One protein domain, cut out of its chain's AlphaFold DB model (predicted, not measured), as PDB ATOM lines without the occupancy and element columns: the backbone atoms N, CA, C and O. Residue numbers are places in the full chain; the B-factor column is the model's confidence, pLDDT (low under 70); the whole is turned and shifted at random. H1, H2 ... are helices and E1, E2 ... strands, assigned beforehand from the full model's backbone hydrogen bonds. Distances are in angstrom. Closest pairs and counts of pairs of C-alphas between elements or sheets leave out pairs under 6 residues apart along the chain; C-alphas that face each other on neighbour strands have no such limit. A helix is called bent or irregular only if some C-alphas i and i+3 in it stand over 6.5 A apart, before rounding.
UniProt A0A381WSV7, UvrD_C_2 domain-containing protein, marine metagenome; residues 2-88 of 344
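What this domain is: This is residues 2 to 88 of the 344 residues of the protein "UvrD_C_2 domain-containing protein" of marine metagenome (UniProt A0A381WSV7). This domain has little regular structure: helix H1 sits between the hairpin E1 and E2 on one side and the parallel strands E3 and E4 on the other, and unnamed residues 60 to 88 follow. The 87 printed residues, mixed in class and under half in named elements, run E1, E2, E3, H1, E4. The whole is only just compact, close to loose, with a radius of gyration of the C-alphas of 14.4 A and spans of 48 by 32 by 19 A.

Where its parts are: Find C-alpha 4 at (-3.385, 40.148, 17.074), where E1, residues 4 to 8, begins. Next come E2, residues 14 to 18, and E3, residues 29 to 32. H1, residues 40 to 52, runs 19.2 A and is irregular: C-alphas 45 and 48 are 7.5 A apart. E4, residues 56 to 59, ends at C-alpha 59 (12.055, 31.775, 11.848).

How they stand to each other: In antiparallel E1 and E2, N 5 and O 17 are 2.9 A apart, within hydrogen-bond range. The closest C-alphas of E2 and H1, Ile 16 and Ala 45, are 6.3 A apart. E3, H1 and E4 form a strand-helix-strand unit, parallel neighbour strands with a helix between, its crossover right-handed; N 30 and O 56 are 2.8 A apart. In H1, 7 of 9 O i to N i+4 pairs are within range.

The domain as a whole: The printed part has no cut, no long link and no residue under pLDDT 70; the farthest C-alphas, Lys 10 and Gln 87, are 49.5 A apart.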
ATOM      1  N   PHE A   2       1.875  38.457  20.339       86.81
ATOM      2  CA  PHE A   2       1.727  39.723  19.589       86.81
ATOM      3  C   PHE A   2       0.396  40.483  19.773       86.81
ATOM      4  O   PHE A   2       0.273  41.602  19.292       86.81
ATOM      5  N   LYS A   3      -0.601  39.893  20.455       85.31
ATOM      6  CA  LYS A   3      -1.970  40.433  20.608       85.31
ATOM      7  C   LYS A   3      -2.602  40.858  19.280       85.31
ATOM      8  O   LYS A   3      -3.045  41.991  19.123       85.31
ATOM      9  N   LEU A   4      -2.679  39.936  18.334       84.38
ATOM     10  CA  LEU A   4      -3.385  40.148  17.074       84.38
ATOM     11  C   LEU A   4      -4.770  39.503  17.129       84.38
ATOM     12  O   LEU A   4      -4.962  38.505  17.826       84.38
ATOM     13  N   ARG A   5      -5.724  40.050  16.375       78.81
ATOM     14  CA  ARG A   5      -7.035  39.435  16.143       78.81
ATOM     15  C   ARG A   5      -7.486  39.593  14.692       78.81
ATOM     16  O   ARG A   5      -7.133  40.595  14.058       78.81
ATOM     17  N   PRO A   6      -8.316  38.670  14.181       78.00
ATOM     18  CA  PRO A   6      -9.051  38.896  12.946       78.00
ATOM     19  C   PRO A   6      -9.957  40.131  13.067       78.00
ATOM     20  O   PRO A   6     -10.566  40.383  14.108       78.00
ATOM     21  N   ALA A   7     -10.060  40.900  11.993       78.31
ATOM     22  CA  ALA A   7     -10.968  42.023  11.830       78.31
ATOM     23  C   ALA A   7     -11.625  41.950  10.457       78.31
ATOM     24  O   ALA A   7     -11.038  41.460   9.501       78.31
ATOM     25  N   ILE A   8     -12.853  42.452  10.357       80.44
ATOM     26  CA  ILE A   8     -13.637  42.373   9.127       80.44
ATOM     27  C   ILE A   8     -13.802  43.775   8.551       80.44
ATOM     28  O   ILE A   8     -14.268  44.702   9.225       80.44
ATOM     29  N   THR A   9     -13.414  43.928   7.290       77.50
ATOM     30  CA  THR A   9     -13.600  45.169   6.530       77.50
ATOM     31  C   THR A   9     -15.059  45.344   6.092       77.50
ATOM     32  O   THR A   9     -15.846  44.400   6.082       77.50
ATOM     33  N   LYS A  10     -15.434  46.549   5.638       76.44
ATOM     34  CA  LYS A  10     -16.772  46.811   5.060       76.44
ATOM     35  C   LYS A  10     -17.088  45.978   3.804       76.44
ATOM     36  O   LYS A  10     -18.244  45.898   3.401       76.44
ATOM     37  N   TYR A  11     -16.068  45.361   3.209       78.94
ATOM     38  CA  TYR A  11     -16.167  44.486   2.041       78.94
ATOM     39  C   TYR A  11     -16.146  42.993   2.405       78.94
ATOM     40  O   TYR A  11     -16.118  42.158   1.509       78.94
ATOM     41  N   GLY A  12     -16.122  42.649   3.697       71.00
ATOM     42  CA  GLY A  12     -16.124  41.259   4.156       71.00
ATOM     43  C   GLY A  12     -14.778  40.559   4.088       71.00
ATOM     44  O   GLY A  12     -14.701  39.375   4.387       71.00
ATOM     45  N   LYS A  13     -13.708  41.271   3.715       80.31
ATOM     46  CA  LYS A  13     -12.349  40.739   3.797       80.31
ATOM     47  C   LYS A  13     -11.921  40.683   5.262       80.31
ATOM     48  O   LYS A  13     -11.985  41.716   5.939       80.31
ATOM     49  N   GLU A  14     -11.492  39.507   5.711       78.94
ATOM     50  CA  GLU A  14     -10.778  39.324   6.974       78.94
ATOM     51  C   GLU A  14      -9.358  39.884   6.845       78.94
ATOM     52  O   GLU A  14      -8.650  39.618   5.876       78.94
ATOM     53  N   THR A  15      -8.959  40.704   7.809       81.62
ATOM     54  CA  THR A  15      -7.613  41.255   7.969       81.62
ATOM     55  C   THR A  15      -7.143  40.995   9.391       81.62
ATOM     56  O   THR A  15      -7.947  40.715  10.277       81.62
ATOM     57  N   ILE A  16      -5.849  41.123   9.650       84.06
ATOM     58  CA  ILE A  16      -5.299  40.998  11.001       84.06
ATOM     59  C   ILE A  16      -5.080  42.407  11.556       84.06
ATOM     60  O   ILE A  16      -4.535  43.264  10.868       84.06
ATOM     61  N   THR A  17      -5.541  42.674  12.779       81.44
ATOM     62  CA  THR A  17      -5.338  43.971  13.451       81.44
ATOM     63  C   THR A  17      -4.911  43.785  14.904       81.44
ATOM     64  O   THR A  17      -5.101  42.713  15.487       81.44
ATOM     65  N   GLY A  18      -4.345  44.836  15.500       79.56
ATOM     66  CA  GLY A  18      -4.000  44.859  16.918       79.56
ATOM     67  C   GLY A  18      -5.232  44.670  17.813       79.56
ATOM     68  O   GLY A  18      -6.270  45.308  17.632       79.56
ATOM     69  N   ALA A  19      -5.108  43.774  18.786       78.69
ATOM     70  CA  ALA A  19      -6.120  43.439  19.788       78.69
ATOM     71  C   ALA A  19      -5.760  43.950  21.193       78.69
ATOM     72  O   ALA A  19      -6.511  43.719  22.136       78.69
ATOM     73  N   GLY A  20      -4.605  44.598  21.348       79.69
ATOM     74  CA  GLY A  20      -4.095  45.085  22.624       79.69
ATOM     75  C   GLY A  20      -2.599  45.376  22.562       79.69
ATOM     76  O   GLY A  20      -2.007  45.415  21.484       79.69
ATOM     77  N   ILE A  21      -1.992  45.561  23.734       80.81
ATOM     78  CA  ILE A  21      -0.554  45.807  23.871       80.81
ATOM     79  C   ILE A  21       0.185  44.468  23.823       80.81
ATOM     80  O   ILE A  21      -0.109  43.573  24.609       80.81
ATOM     81  N   CYS A  22       1.139  44.330  22.902       86.19
ATOM     82  CA  CYS A  22       1.984  43.142  22.789       86.19
ATOM     83  C   CYS A  22       2.705  42.834  24.122       86.19
ATOM     84  O   CYS A  22       3.396  43.701  24.662       86.19
ATOM     85  N   ASP A  23       2.571  41.589  24.599       89.31
ATOM     86  CA  ASP A  23       3.101  41.125  25.898       89.31
ATOM     87  C   ASP A  23       4.611  40.837  25.872       89.31
ATOM     88  O   ASP A  23       5.195  40.490  26.894       89.31
ATOM     89  N   ILE A  24       5.248  40.896  24.700       92.56
ATOM     90  CA  ILE A  24       6.667  40.559  24.547       92.56
ATOM     91  C   ILE A  24       7.501  41.723  25.085       92.56
ATOM     92  O   ILE A  24       7.258  42.881  24.721       92.56
ATOM     93  N   ASN A  25       8.485  41.433  25.935       94.00
ATOM     94  CA  ASN A  25       9.414  42.446  26.429       94.00
ATOM     95  C   ASN A  25      10.218  43.053  25.265       94.00
ATOM     96  O   ASN A  25      10.526  42.344  24.303       94.00
ATOM     97  N   PRO A  26      10.561  44.353  25.315       95.25
ATOM     98  CA  PRO A  26      11.499  44.929  24.360       95.25
ATOM     99  C   PRO A  26      12.821  44.148  24.310       95.25
ATOM    100  O   PRO A  26      13.174  43.469  25.273       95.25
ATOM    101  N   GLU A  27      13.521  44.219  23.179       96.56
ATOM    102  CA  GLU A  27      14.851  43.620  22.959       96.56
ATOM    103  C   GLU A  27      14.908  42.089  23.113       96.56
ATOM    104  O   GLU A  27      15.976  41.490  23.234       96.56
ATOM    105  N   SER A  28      13.752  41.425  23.069       96.88
ATOM    106  CA  SER A  28      13.660  39.969  23.167       96.88
ATOM    107  C   SER A  28      13.904  39.273  21.828       96.88
ATOM    108  O   SER A  28      13.619  39.811  20.753       96.88
ATOM    109  N   VAL A  29      14.367  38.024  21.905       96.81
ATOM    110  CA  VAL A  29      14.377  37.089  20.775       96.81
ATOM    111  C   VAL A  29      13.070  36.300  20.774       96.81
ATOM    112  O   VAL A  29      12.676  35.743  21.797       96.81
ATOM    113  N   VAL A  30      12.402  36.240  19.626       96.06
ATOM    114  CA  VAL A  30      11.187  35.453  19.413       96.06
ATOM    115  C   VAL A  30      11.488  34.384  18.375       96.06
ATOM    116  O   VAL A  30      11.823  34.702  17.234       96.06
ATOM    117  N   ILE A  31      11.353  33.124  18.776       96.38
ATOM    118  CA  ILE A  31      11.503  31.973  17.886       96.38
ATOM    119  C   ILE A  31      10.112  31.571  17.402       96.38
ATOM    120  O   ILE A  31       9.194  31.409  18.209       96.38
ATOM    121  N   ILE A  32       9.951  31.452  16.089       94.50
ATOM    122  CA  ILE A  32       8.704  31.051  15.443       94.50
ATOM    123  C   ILE A  32       8.976  29.736  14.724       94.50
ATOM    124  O   ILE A  32       9.691  29.713  13.727       94.50
ATOM    125  N   ASP A  33       8.430  28.652  15.261       93.69
ATOM    126  CA  ASP A  33       8.503  27.323  14.652       93.69
ATOM    127  C   ASP A  33       7.392  27.123  13.603       93.69
ATOM    128  O   ASP A  33       6.422  27.886  13.574       93.69
ATOM    129  N   GLU A  34       7.550  26.126  12.729       92.88
ATOM    130  CA  GLU A  34       6.664  25.826  11.588       92.88
ATOM    131  C   GLU A  34       6.348  27.063  10.724       92.88
ATOM    132  O   GLU A  34       5.233  27.291  10.239       92.88
ATOM    133  N   SER A  35       7.374  27.887  10.499       94.94
ATOM    134  CA  SER A  35       7.261  29.170   9.796       94.94
ATOM    135  C   SER A  35       6.768  29.044   8.350       94.94
ATOM    136  O   SER A  35       6.294  30.021   7.777       94.94
ATOM    137  N   SER A  36       6.808  27.855   7.746       93.06
ATOM    138  CA  SER A  36       6.285  27.622   6.390       93.06
ATOM    139  C   SER A  36       4.775  27.832   6.303       93.06
ATOM    140  O   SER A  36       4.259  28.156   5.235       93.06
ATOM    141  N   MET A  37       4.077  27.756   7.438       91.19
ATOM    142  CA  MET A  37       2.640  27.993   7.559       91.19
ATOM    143  C   MET A  37       2.282  29.476   7.764       91.19
ATOM    144  O   MET A  37       1.100  29.829   7.803       91.19
ATOM    145  N   ILE A  38       3.272  30.364   7.910       91.69
ATOM    146  CA  ILE A  38       3.054  31.788   8.172       91.69
ATOM    147  C   ILE A  38       2.903  32.559   6.861       91.69
ATOM    148  O   ILE A  38       3.775  32.547   5.998       91.69
ATOM    149  N   GLY A  39       1.781  33.267   6.738       92.25
ATOM    150  CA  GLY A  39       1.481  34.112   5.587       92.25
ATOM    151  C   GLY A  39       1.960  35.558   5.731       92.25
ATOM    152  O   GLY A  39       2.104  36.086   6.839       92.25
ATOM    153  N   ASN A  40       2.136  36.240   4.602       92.12
ATOM    154  CA  ASN A  40       2.580  37.632   4.523       92.12
ATOM    155  C   ASN A  40       1.660  38.611   5.263       92.12
ATOM    156  O   ASN A  40       2.119  39.652   5.745       92.12
ATOM    157  N   GLN A  41       0.369  38.296   5.400       90.38
ATOM    158  CA  GLN A  41      -0.553  39.124   6.179       90.38
ATOM    159  C   GLN A  41      -0.187  39.154   7.664       90.38
ATOM    160  O   GLN A  41      -0.293  40.206   8.299       90.38
ATOM    161  N   PHE A  42       0.269  38.028   8.220       91.19
ATOM    162  CA  PHE A  42       0.755  37.979   9.596       91.19
ATOM    163  C   PHE A  42       2.049  38.778   9.744       91.19
ATOM    164  O   PHE A  42       2.144  39.598  10.656       91.19
ATOM    165  N   LEU A  43       3.004  38.595   8.823       91.88
ATOM    166  CA  LEU A  43       4.269  39.335   8.828       91.88
ATOM    167  C   LEU A  43       4.023  40.843   8.817       91.88
ATOM    168  O   LEU A  43       4.518  41.553   9.687       91.88
ATOM    169  N   THR A  44       3.166  41.309   7.904       91.38
ATOM    170  CA  THR A  44       2.764  42.719   7.798       91.38
ATOM    171  C   THR A  44       2.166  43.231   9.110       91.38
ATOM    172  O   THR A  44       2.490  44.332   9.544       91.38
ATOM    173  N   ALA A  45       1.334  42.427   9.779       90.94
ATOM    174  CA  ALA A  45       0.684  42.818  11.028       90.94
ATOM    175  C   ALA A  45       1.642  42.939  12.227       90.94
ATOM    176  O   ALA A  45       1.284  43.591  13.211       90.94
ATOM    177  N   ILE A  46       2.833  42.327  12.178       93.06
ATOM    178  CA  ILE A  46       3.814  42.390  13.273       93.06
ATOM    179  C   ILE A  46       4.971  43.361  13.029       93.06
ATOM    180  O   ILE A  46       5.691  43.642  13.986       93.06
ATOM    181  N   VAL A  47       5.155  43.898  11.814       92.06
ATOM    182  CA  VAL A  47       6.317  44.744  11.458       92.06
ATOM    183  C   VAL A  47       6.526  45.888  12.448       92.06
ATOM    184  O   VAL A  47       7.623  46.046  12.985       92.06
ATOM    185  N   ASP A  48       5.480  46.666  12.720       91.56
ATOM    186  CA  ASP A  48       5.595  47.834  13.595       91.56
ATOM    187  C   ASP A  48       5.867  47.420  15.043       91.56
ATOM    188  O   ASP A  48       6.681  48.037  15.725       91.56
ATOM    189  N   ILE A  49       5.260  46.318  15.502       92.94
ATOM    190  CA  ILE A  49       5.501  45.770  16.843       92.94
ATOM    191  C   ILE A  49       6.973  45.375  16.992       92.94
ATOM    192  O   ILE A  49       7.602  45.714  17.992       92.94
ATOM    193  N   VAL A  50       7.515  44.670  15.997       94.12
ATOM    194  CA  VAL A  50       8.903  44.194  15.973       94.12
ATOM    195  C   VAL A  50       9.875  45.369  15.996       94.12
ATOM    196  O   VAL A  50      10.798  45.365  16.807       94.12
ATOM    197  N   LYS A  51       9.630  46.402  15.178       94.12
ATOM    198  CA  LYS A  51      10.458  47.617  15.130       94.12
ATOM    199  C   LYS A  51      10.402  48.408  16.435       94.12
ATOM    200  O   LYS A  51      11.444  48.720  16.996       94.12
ATOM    201  N   HIS A  52       9.206  48.709  16.943       94.06
ATOM    202  CA  HIS A  52       9.046  49.533  18.145       94.06
ATOM    203  C   HIS A  52       9.586  48.871  19.413       94.06
ATOM    204  O   HIS A  52      10.046  49.569  20.312       94.06
ATOM    205  N   LYS A  53       9.516  47.540  19.504       94.81
ATOM    206  CA  LYS A  53      10.047  46.781  20.642       94.81
ATOM    207  C   LYS A  53      11.469  46.265  20.410       94.81
ATOM    208  O   LYS A  53      11.959  45.533  21.261       94.81
ATOM    209  N   SER A  54      12.128  46.599  19.299       96.25
ATOM    210  CA  SER A  54      13.474  46.100  18.976       96.25
ATOM    211  C   SER A  54      13.587  44.567  19.065       96.25
ATOM    212  O   SER A  54      14.566  44.036  19.586       96.25
ATOM    213  N   LEU A  55      12.560  43.841  18.611       96.75
ATOM    214  CA  LEU A  55      12.536  42.376  18.694       96.75
ATOM    215  C   LEU A  55      13.444  41.757  17.629       96.75
ATOM    216  O   LEU A  55      13.469  42.207  16.482       96.75
ATOM    217  N   LYS A  56      14.119  40.662  17.982       96.06
ATOM    218  CA  LYS A  56      14.814  39.794  17.024       96.06
ATOM    219  C   LYS A  56      13.938  38.583  16.734       96.06
ATOM    220  O   LYS A  56      13.533  37.892  17.663       96.06
ATOM    221  N   LEU A  57      13.640  38.321  15.466       95.56
ATOM    222  CA  LEU A  57      12.863  37.149  15.063       95.56
ATOM    223  C   LEU A  57      13.790  36.066  14.512       95.56
ATOM    224  O   LEU A  57      14.623  36.356  13.656       95.56
ATOM    225  N   LEU A  58      13.618  34.830  14.979       96.44
ATOM    226  CA  LEU A  58      14.209  33.632  14.389       96.44
ATOM    227  C   LEU A  58      13.077  32.763  13.840       96.44
ATOM    228  O   LEU A  58      12.290  32.210  14.607       96.44
ATOM    229  N   PHE A  59      13.001  32.658  12.519       96.56
ATOM    230  CA  PHE A  59      12.055  31.775  11.848       96.56
ATOM    231  C   PHE A  59      12.687  30.399  11.657       96.56
ATOM    232  O   PHE A  59      13.784  30.283  11.113       96.56
ATOM    233  N   VAL A  60      11.986  29.367  12.108       96.50
ATOM    234  CA  VAL A  60      12.360  27.961  11.968       96.50
ATOM    235  C   VAL A  60      11.232  27.254  11.228       96.50
ATOM    236  O   VAL A  60      10.053  27.497  11.490       96.50
ATOM    237  N   GLY A  61      11.579  26.428  10.249       94.25
ATOM    238  CA  GLY A  61      10.606  25.663   9.484       94.25
ATOM    239  C   GLY A  61      11.225  25.007   8.262       94.25
ATOM    240  O   GLY A  61      12.406  25.178   7.967       94.25
ATOM    241  N   ASP A  62      10.395  24.253   7.552       93.44
ATOM    242  CA  ASP A  62      10.777  23.540   6.340       93.44
ATOM    243  C   ASP A  62      10.127  24.212   5.115       93.44
ATOM    244  O   ASP A  62       8.894  24.220   5.011       93.44
ATOM    245  N   PRO A  63      10.917  24.769   4.176       93.25
ATOM    246  CA  PRO A  63      10.406  25.512   3.024       93.25
ATOM    247  C   PRO A  63       9.635  24.648   2.016       93.25
ATOM    248  O   PRO A  63       8.949  25.194   1.147       93.25
ATOM    249  N   PHE A  64       9.711  23.318   2.119       93.44
ATOM    250  CA  PHE A  64       9.027  22.363   1.239       93.44
ATOM    251  C   PHE A  64       7.692  21.880   1.795       93.44
ATOM    252  O   PHE A  64       6.910  21.252   1.080       93.44
ATOM    253  N   GLN A  65       7.380  22.220   3.044       93.50
ATOM    254  CA  GLN A  65       6.052  21.999   3.595       93.50
ATOM    255  C   GLN A  65       4.972  22.826   2.872       93.50
ATOM    256  O   GLN A  65       5.249  23.690   2.035       93.50
ATOM    257  N   LEU A  66       3.704  22.541   3.163       93.44
ATOM    258  CA  LEU A  66       2.591  23.252   2.544       93.44
ATOM    259  C   LEU A  66       2.552  24.705   3.047       93.44
ATOM    260  O   LEU A  66       2.537  24.914   4.264       93.44
ATOM    261  N   PRO A  67       2.524  25.696   2.135       90.88
ATOM    262  CA  PRO A  67       2.330  27.088   2.512       90.88
ATOM    263  C   PRO A  67       0.903  27.315   3.040       90.88
ATOM    264  O   PRO A  67       0.020  26.471   2.840       90.88
ATOM    265  N   PRO A  68       0.628  28.469   3.675       88.88
ATOM    266  CA  PRO A  68      -0.733  28.834   4.044       88.88
ATOM    267  C   PRO A  68      -1.668  28.783   2.818       88.88
ATOM    268  O   PRO A  68      -1.349  29.339   1.771       88.88
ATOM    269  N   PRO A  69      -2.862  28.173   2.923       84.12
ATOM    270  CA  PRO A  69      -3.710  27.875   1.760       84.12
ATOM    271  C   PRO A  69      -4.294  29.113   1.065       84.12
ATOM    272  O   PRO A  69      -4.744  29.030  -0.075       84.12
ATOM    273  N   THR A  70      -4.350  30.253   1.756       85.50
ATOM    274  CA  THR A  70      -4.950  31.502   1.256       85.50
ATOM    275  C   THR A  70      -4.003  32.694   1.359       85.50
ATOM    276  O   THR A  70      -4.456  33.839   1.336       85.50
ATOM    277  N   ASP A  71      -2.709  32.443   1.539       88.25
ATOM    278  CA  ASP A  71      -1.687  33.481   1.644       88.25
ATOM    279  C   ASP A  71      -0.376  32.995   1.014       88.25
ATOM    280  O   ASP A  71      -0.245  31.837   0.629       88.25
ATOM    281  N   ILE A  72       0.595  33.889   0.894       90.06
ATOM    282  CA  ILE A  72       1.946  33.566   0.435       90.06
ATOM    283  C   ILE A  72       2.854  33.545   1.660       90.06
ATOM    284  O   ILE A  72       2.729  34.416   2.517       90.06
ATOM    285  N   CYS A  73       3.757  32.569   1.741       92.69
ATOM    286  CA  CYS A  73       4.845  32.570   2.717       92.69
ATOM    287  C   CYS A  73       6.118  33.082   2.035       92.69
ATOM    288  O   CYS A  73       6.672  32.393   1.181       92.69
ATOM    289  N   SER A  74       6.572  34.286   2.395       93.44
ATOM    290  CA  SER A  74       7.825  34.871   1.892       93.44
ATOM    291  C   SER A  74       9.026  34.635   2.814       93.44
ATOM    292  O   SER A  74      10.097  35.171   2.576       93.44
ATOM    293  N   ILE A  75       8.874  33.874   3.902       94.19
ATOM    294  CA  ILE A  75       9.948  33.698   4.899       94.19
ATOM    295  C   ILE A  75      11.161  32.974   4.299       94.19
ATOM    296  O   ILE A  75      12.292  33.236   4.694       94.19
ATOM    297  N   PHE A  76      10.923  32.092   3.326       92.50
ATOM    298  CA  PHE A  76      11.940  31.235   2.715       92.50
ATOM    299  C   PHE A  76      12.215  31.567   1.240       92.50
ATOM    300  O   PHE A  76      12.670  30.708   0.493       92.50
ATOM    301  N   ASP A  77      11.927  32.793   0.796       90.81
ATOM    302  CA  ASP A  77      12.131  33.220  -0.599       90.81
ATOM    303  C   ASP A  77      13.552  33.750  -0.892       90.81
ATOM    304  O   ASP A  77      13.829  34.218  -1.995       90.81
ATOM    305  N   GLY A  78      14.452  33.685   0.095       89.88
ATOM    306  CA  GLY A  78      15.820  34.201   0.008       89.88
ATOM    307  C   GLY A  78      15.978  35.671   0.413       89.88
ATOM    308  O   GLY A  78      17.101  36.171   0.431       89.88
ATOM    309  N   SER A  79      14.898  36.367   0.785       90.25
ATOM    310  CA  SER A  79      14.958  37.759   1.266       90.25
ATOM    311  C   SER A  79      15.556  37.914   2.670       90.25
ATOM    312  O   SER A  79      16.003  39.005   3.034       90.25
ATOM    313  N   LEU A  80      15.581  36.841   3.465       91.50
ATOM    314  CA  LEU A  80      16.108  36.821   4.829       91.50
ATOM    315  C   LEU A  80      17.422  36.035   4.910       91.50
ATOM    316  O   LEU A  80      17.621  35.044   4.204       91.50
ATOM    317  N   SER A  81      18.305  36.441   5.832       94.38
ATOM    318  CA  SER A  81      19.496  35.654   6.176       94.38
ATOM    319  C   SER A  81      19.061  34.277   6.677       94.38
ATOM    320  O   SER A  81      18.362  34.170   7.684       94.38
ATOM    321  N   THR A  82      19.446  33.241   5.935       95.12
ATOM    322  CA  THR A  82      18.943  31.878   6.107       95.12
ATOM    323  C   THR A  82      20.109  30.915   6.272       95.12
ATOM    324  O   THR A  82      21.087  30.981   5.528       95.12
ATOM    325  N   PHE A  83      19.988  30.005   7.235       94.31
ATOM    326  CA  PHE A  83      20.923  28.906   7.451       94.31
ATOM    327  C   PHE A  83      20.186  27.588   7.221       94.31
ATOM    328  O   PHE A  83      19.178  27.324   7.874       94.31
ATOM    329  N   THR A  84      20.691  26.764   6.305       92.44
ATOM    330  CA  THR A  84      20.073  25.479   5.954       92.44
ATOM    331  C   THR A  84      20.785  24.343   6.672       92.44
ATOM    332  O   THR A  84      21.992  24.161   6.516       92.44
ATOM    333  N   LEU A  85      20.035  23.555   7.444       91.62
ATOM    334  CA  LEU A  85      20.542  22.320   8.039       91.62
ATOM    335  C   LEU A  85      20.508  21.204   6.990       91.62
ATOM    336  O   LEU A  85      19.447  20.891   6.456       91.62
ATOM    337  N   THR A  86      21.662  20.609   6.694       84.06
ATOM    338  CA  THR A  86      21.813  19.589   5.639       84.06
ATOM    339  C   THR A  86      21.942  18.167   6.179       84.06
ATOM    340  O   THR A  86      21.715  17.205   5.449       84.06
ATOM    341  N   GLN A  87      22.292  18.013   7.457       81.88
ATOM    342  CA  GLN A  87      22.461  16.706   8.081       81.88
ATOM    343  C   GLN A  87      21.119  16.163   8.581       81.88
ATOM    344  O   GLN A  87      20.473  16.757   9.446       81.88
ATOM    345  N   VAL A  88      20.711  14.999   8.067       73.94
ATOM    346  CA  VAL A  88      19.485  14.327   8.505       73.94
ATOM    347  C   VAL A  88      19.794  13.334   9.623       73.94
ATOM    348  O   VAL A  88      20.502  12.354   9.419       73.94
TER     349      VAL A  88